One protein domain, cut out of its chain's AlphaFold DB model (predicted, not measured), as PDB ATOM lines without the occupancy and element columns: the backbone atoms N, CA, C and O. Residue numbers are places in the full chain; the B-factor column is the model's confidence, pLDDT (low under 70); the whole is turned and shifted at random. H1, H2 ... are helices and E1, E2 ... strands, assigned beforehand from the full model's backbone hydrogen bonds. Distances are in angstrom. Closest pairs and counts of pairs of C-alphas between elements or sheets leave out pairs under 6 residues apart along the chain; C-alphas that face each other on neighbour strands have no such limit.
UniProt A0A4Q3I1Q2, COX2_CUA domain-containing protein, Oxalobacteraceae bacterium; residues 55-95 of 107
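Overview. This is residues 55 to 95 of the 107 residues of the protein "COX2_CUA domain-containing protein" of Oxalobacteraceae bacterium (UniProt A0A4Q3I1Q2). Two short helices, H1 and H2, stand apart in a small open arrangement, and the last helix, H3, comes close to both of them. From H1 the chain swings out in a wide loop, of which residues 65 to 73 stick out free, and comes back through one short strand, E1, which runs beside residues 55 to 56 and then leads on toward H2. The printed part has 41 residues with three named helices and one named strand, in the order H1, E1, H2, H3, and it is mostly helix. It is only just compact, close to loose, with a radius of gyration of the C-alphas of 10.7 A and spans of 28 by 21 by 15 A.

Along the chain. Find C-alpha 58 at (250.309, 159.479, 110.807); from there H1, residues 58 to 64, runs 9.8 A to C-alpha 64 at (244.523, 163.592, 104.060). The other helix of seven residues is H2, residues 82 to 88, which measures 10.1 A from its first to its last C-alpha. Before it in the chain, look for E1 at residues 75 to 77, 6.5 A long. H3 is residues 92 to 95, 5.9 A long, and ends at C-alpha 95, at (252.057, 149.261, 114.678).

Arrangement. Begin at H1, which touches no helix and is apart from H2. Look next at H3: it is close to H1 but not clearly touching, and their closest C-alphas are those of Gln 58 and Ile 92, 7.0 A apart. The same Ile 92 takes you to H2, which is also close to H3 but not clearly touching, with the closest C-alphas, those of Thr 85 and Ile 92, 6.8 A apart. E1 is apart from H1, H2 and H3, and it pairs with no named strand. Beside it you will find residues 55 to 56, which pair as a strand does with residues 76 to 77 of E1, parallel. In H1 and H2 every O i to N i+4 pair is within hydrogen-bond range; H3 is too short for such a pair, and its one O i to N i+3 pair is within range.

Size, cuts and confidence. The two C-alphas farthest apart are those of Gly 71 and Gly 94, 29.4 A. Set aside residues 65 to 73, which stand free, and the remaining 32 residues span 24 by 15 by 14 A. The links from E1 to H2 and from H2 to H3 are tight, the link from H1 to E1 is short with 10 residues, and no link is long. The printed part has no cut. In this predicted model the mean pLDDT of the printed part is 87.1; look to residues 91 to 95 for the values under 70, with a mean of 59 in H3.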
ATOM      1  N   ALA A  55     256.948 163.620 104.207       94.81
ATOM      2  CA  ALA A  55     256.733 162.320 104.838       94.81
ATOM      3  C   ALA A  55     255.225 162.019 104.940       94.81
ATOM      4  O   ALA A  55     254.466 162.817 105.487       94.81
ATOM      5  N   LEU A  56     254.788 160.863 104.435       94.81
ATOM      6  CA  LEU A  56     253.465 160.307 104.714       94.81
ATOM      7  C   LEU A  56     253.520 159.587 106.059       94.81
ATOM      8  O   LEU A  56     253.676 158.364 106.117       94.81
ATOM      9  N   ASP A  57     253.471 160.376 107.127       92.88
ATOM     10  CA  ASP A  57     253.357 159.915 108.506       92.88
ATOM     11  C   ASP A  57     251.885 159.888 108.969       92.88
ATOM     12  O   ASP A  57     250.952 160.166 108.208       92.88
ATOM     13  N   GLN A  58     251.654 159.539 110.236       90.12
ATOM     14  CA  GLN A  58     250.309 159.479 110.807       90.12
ATOM     15  C   GLN A  58     249.588 160.833 110.800       90.12
ATOM     16  O   GLN A  58     248.372 160.877 110.591       90.12
ATOM     17  N   LYS A  59     250.311 161.937 111.017       92.44
ATOM     18  CA  LYS A  59     249.728 163.279 111.013       92.44
ATOM     19  C   LYS A  59     249.312 163.664 109.597       92.44
ATOM     20  O   LYS A  59     248.166 164.059 109.400       92.44
ATOM     21  N   ALA A  60     250.202 163.491 108.622       93.81
ATOM     22  CA  ALA A  60     249.926 163.743 107.213       93.81
ATOM     23  C   ALA A  60     248.730 162.912 106.731       93.81
ATOM     24  O   ALA A  60     247.806 163.455 106.128       93.81
ATOM     25  N   LEU A  61     248.681 161.619 107.074       92.88
ATOM     26  CA  LEU A  61     247.552 160.773 106.703       92.88
ATOM     27  C   LEU A  61     246.245 161.197 107.388       92.88
ATOM     28  O   LEU A  61     245.191 161.146 106.764       92.88
ATOM     29  N   SER A  62     246.287 161.641 108.648       91.69
ATOM     30  CA  SER A  62     245.086 162.119 109.354       91.69
ATOM     31  C   SER A  62     244.520 163.394 108.730       91.69
ATOM     32  O   SER A  62     243.302 163.555 108.685       91.69
ATOM     33  N   THR A  63     245.387 164.271 108.213       93.12
ATOM     34  CA  THR A  63     244.982 165.437 107.419       93.12
ATOM     35  C   THR A  63     244.380 165.016 106.079       93.12
ATOM     36  O   THR A  63     243.305 165.491 105.736       93.12
ATOM     37  N   LEU A  64     245.013 164.084 105.358       92.69
ATOM     38  CA  LEU A  64     244.523 163.592 104.060       92.69
ATOM     39  C   LEU A  64     243.180 162.848 104.143       92.69
ATOM     40  O   LEU A  64     242.471 162.766 103.147       92.69
ATOM     41  N   LYS A  65     242.835 162.289 105.307       91.75
ATOM     42  CA  LYS A  65     241.558 161.599 105.545       91.75
ATOM     43  C   LYS A  65     240.377 162.543 105.778       91.75
ATOM     44  O   LYS A  65     239.241 162.072 105.771       91.75
ATOM     45  N   GLN A  66     240.622 163.826 106.046       92.50
ATOM     46  CA  GLN A  66     239.531 164.776 106.242       92.50
ATOM     47  C   GLN A  66     238.780 164.992 104.918       92.50
ATOM     48  O   GLN A  66     239.429 165.073 103.874       92.50
ATOM     49  N   PRO A  67     237.441 165.109 104.938       91.81
ATOM     50  CA  PRO A  67     236.675 165.436 103.741       91.81
ATOM     51  C   PRO A  67     237.143 166.755 103.121       91.81
ATOM     52  O   PRO A  67     237.283 167.761 103.818       91.81
ATOM     53  N   GLY A  68     237.372 166.757 101.811       90.06
ATOM     54  CA  GLY A  68     237.774 167.946 101.071       90.06
ATOM     55  C   GLY A  68     238.533 167.614  99.792       90.06
ATOM     56  O   GLY A  68     238.723 166.450  99.441       90.06
ATOM     57  N   SER A  69     238.989 168.662  99.111       83.69
ATOM     58  CA  SER A  69     239.792 168.549  97.895       83.69
ATOM     59  C   SER A  69     241.266 168.754  98.218       83.69
ATOM     60  O   SER A  69     241.642 169.718  98.886       83.69
ATOM     61  N   ALA A  70     242.113 167.864  97.709       82.56
ATOM     62  CA  ALA A  70     243.559 168.006  97.783       82.56
ATOM     63  C   ALA A  70     244.116 168.430  96.419       82.56
ATOM     64  O   ALA A  70     243.692 167.931  95.377       82.56
ATOM     65  N   GLY A  71     245.090 169.340  96.424       86.38
ATOM     66  CA  GLY A  71     245.885 169.637  95.234       86.38
ATOM     67  C   GLY A  71     246.888 168.522  94.919       86.38
ATOM     68  O   GLY A  71     247.019 167.541  95.656       86.38
ATOM     69  N   ARG A  72     247.658 168.692  93.837       90.00
ATOM     70  CA  ARG A  72     248.777 167.789  93.531       90.00
ATOM     71  C   ARG A  72     249.824 167.873  94.642       90.00
ATOM     72  O   ARG A  72     250.370 168.940  94.912       90.00
ATOM     73  N   ALA A  73     250.132 166.734  95.247       92.00
ATOM     74  CA  ALA A  73     251.161 166.600  96.266       92.00
ATOM     75  C   ALA A  73     251.948 165.308  96.044       92.00
ATOM     76  O   ALA A  73     251.467 164.360  95.425       92.00
ATOM     77  N   THR A  74     253.179 165.272  96.543       94.69
ATOM     78  CA  THR A  74     254.033 164.085  96.495       94.69
ATOM     79  C   THR A  74     254.485 163.742  97.902       94.69
ATOM     80  O   THR A  74     254.931 164.619  98.643       94.69
ATOM     81  N   TYR A  75     254.390 162.460  98.252       94.88
ATOM     82  CA  TYR A  75     254.767 161.969  99.567       94.88
ATOM     83  C   TYR A  75     255.742 160.799  99.486       94.88
ATOM     84  O   TYR A  75     255.705 159.990  98.560       94.88
ATOM     85  N   ARG A  76     256.583 160.682 100.511       94.62
ATOM     86  CA  ARG A  76     257.438 159.526 100.773       94.62
ATOM     87  C   ARG A  76     256.837 158.711 101.897       94.62
ATOM     88  O   ARG A  76     256.497 159.260 102.940       94.62
ATOM     89  N   LEU A  77     256.740 157.403 101.702       92.75
ATOM     90  CA  LEU A  77     256.201 156.510 102.715       92.75
ATOM     91  C   LEU A  77     257.058 156.556 103.990       92.75
ATOM     92  O   LEU A  77     258.239 156.218 103.944       92.75
ATOM     93  N   ALA A  78     256.458 156.966 105.110       93.00
ATOM     94  CA  ALA A  78     257.089 156.930 106.432       93.00
ATOM     95  C   ALA A  78     256.442 155.892 107.367       93.00
ATOM     96  O   ALA A  78     256.969 155.614 108.441       93.00
ATOM     97  N   VAL A  79     255.321 155.293 106.948       89.69
ATOM     98  CA  VAL A  79     254.610 154.231 107.668       89.69
ATOM     99  C   VAL A  79     254.806 152.896 106.933       89.69
ATOM    100  O   VAL A  79     254.297 152.740 105.820       89.69
ATOM    101  N   PRO A  80     255.524 151.921 107.514       89.12
ATOM    102  CA  PRO A  80     255.661 150.589 106.928       89.12
ATOM    103  C   PRO A  80     254.307 149.880 106.798       89.12
ATOM    104  O   PRO A  80     253.473 149.983 107.693       89.12
ATOM    105  N   ARG A  81     254.114 149.117 105.712       91.06
ATOM    106  CA  ARG A  81     252.895 148.317 105.450       91.06
ATOM    107  C   ARG A  81     251.576 149.107 105.521       91.06
ATOM    108  O   ARG A  81     250.553 148.600 105.973       91.06
ATOM    109  N   LEU A  82     251.600 150.380 105.113       92.88
ATOM    110  CA  LEU A  82     250.438 151.266 105.227       92.88
ATOM    111  C   LEU A  82     249.199 150.722 104.497       92.88
ATOM    112  O   LEU A  82     248.083 150.875 104.990       92.88
ATOM    113  N   PHE A  83     249.383 150.112 103.326       93.31
ATOM    114  CA  PHE A  83     248.273 149.603 102.526       93.31
ATOM    115  C   PHE A  83     247.534 148.472 103.250       93.31
ATOM    116  O   PHE A  83     246.313 148.525 103.386       93.31
ATOM    117  N   GLU A  84     248.272 147.492 103.767       93.12
ATOM    118  CA  GLU A  84     247.730 146.340 104.486       93.12
ATOM    119  C   GLU A  84     246.939 146.785 105.718       93.12
ATOM    120  O   GLU A  84     245.804 146.351 105.916       93.12
ATOM    121  N   THR A  85     247.497 147.726 106.479       91.06
ATOM    122  CA  THR A  85     246.857 148.311 107.664       91.06
ATOM    123  C   THR A  85     245.525 148.976 107.323       91.06
ATOM    124  O   THR A  85     244.531 148.773 108.018       91.06
ATOM    125  N   LEU A  86     245.465 149.738 106.224       91.75
ATOM    126  CA  LEU A  86     244.225 150.391 105.787       91.75
ATOM    127  C   LEU A  86     243.173 149.385 105.308       91.75
ATOM    128  O   LEU A  86     241.988 149.585 105.567       91.75
ATOM    129  N   VAL A  87     243.584 148.308 104.634       92.56
ATOM    130  CA  VAL A  87     242.667 147.256 104.163       92.56
ATOM    131  C   VAL A  87     242.072 146.459 105.326       92.56
ATOM    132  O   VAL A  87     240.899 146.085 105.259       92.56
ATOM    133  N   GLN A  88     242.862 146.203 106.372       89.56
ATOM    134  CA  GLN A  88     242.439 145.483 107.580       89.56
ATOM    135  C   GLN A  88     241.567 146.341 108.508       89.56
ATOM    136  O   GLN A  88     240.839 145.799 109.334       89.56
ATOM    137  N   GLY A  89     241.586 147.668 108.337       80.81
ATOM    138  CA  GLY A  89     240.898 148.602 109.228       80.81
ATOM    139  C   GLY A  89     241.649 148.845 110.540       80.81
ATOM    140  O   GLY A  89     241.090 149.436 111.464       80.81
ATOM    141  N   ASP A  90     242.913 148.427 110.615       73.44
ATOM    142  CA  ASP A  90     243.739 148.571 111.804       73.44
ATOM    143  C   ASP A  90     244.168 150.029 112.002       73.44
ATOM    144  O   ASP A  90     244.460 150.784 111.066       73.44
ATOM    145  N   SER A  91     244.227 150.453 113.264       67.81
ATOM    146  CA  SER A  91     244.751 151.775 113.594       67.81
ATOM    147  C   SER A  91     246.269 151.807 113.390       67.81
ATOM    148  O   SER A  91     247.011 150.972 113.903       67.81
ATOM    149  N   ILE A  92     246.748 152.824 112.671       65.81
ATOM    150  CA  ILE A  92     248.177 153.045 112.377       65.81
ATOM    151  C   ILE A  92     249.002 153.179 113.676       65.81
ATOM    152  O   ILE A  92     250.186 152.847 113.704       65.81
ATOM    153  N   THR A  93     248.357 153.607 114.769       60.47
ATOM    154  CA  THR A  93     248.914 153.672 116.129       60.47
ATOM    155  C   THR A  93     249.334 152.295 116.661       60.47
ATOM    156  O   THR A  93     250.338 152.193 117.363       60.47
ATOM    157  N   GLY A  94     248.623 151.219 116.303       55.56
ATOM    158  CA  GLY A  94     248.891 149.864 116.801       55.56
ATOM    159  C   GLY A  94     250.218 149.261 116.323       55.56
ATOM    160  O   GLY A  94     250.735 148.342 116.952       55.56
ATOM    161  N   MET A  95     250.812 149.794 115.249       53.34
ATOM    162  CA  MET A  95     252.057 149.261 114.678       53.34
ATOM    163  C   MET A  95     253.332 149.882 115.260       53.34
ATOM    164  O   MET A  95     254.389 149.263 115.172       53.34
TER     165      MET A  95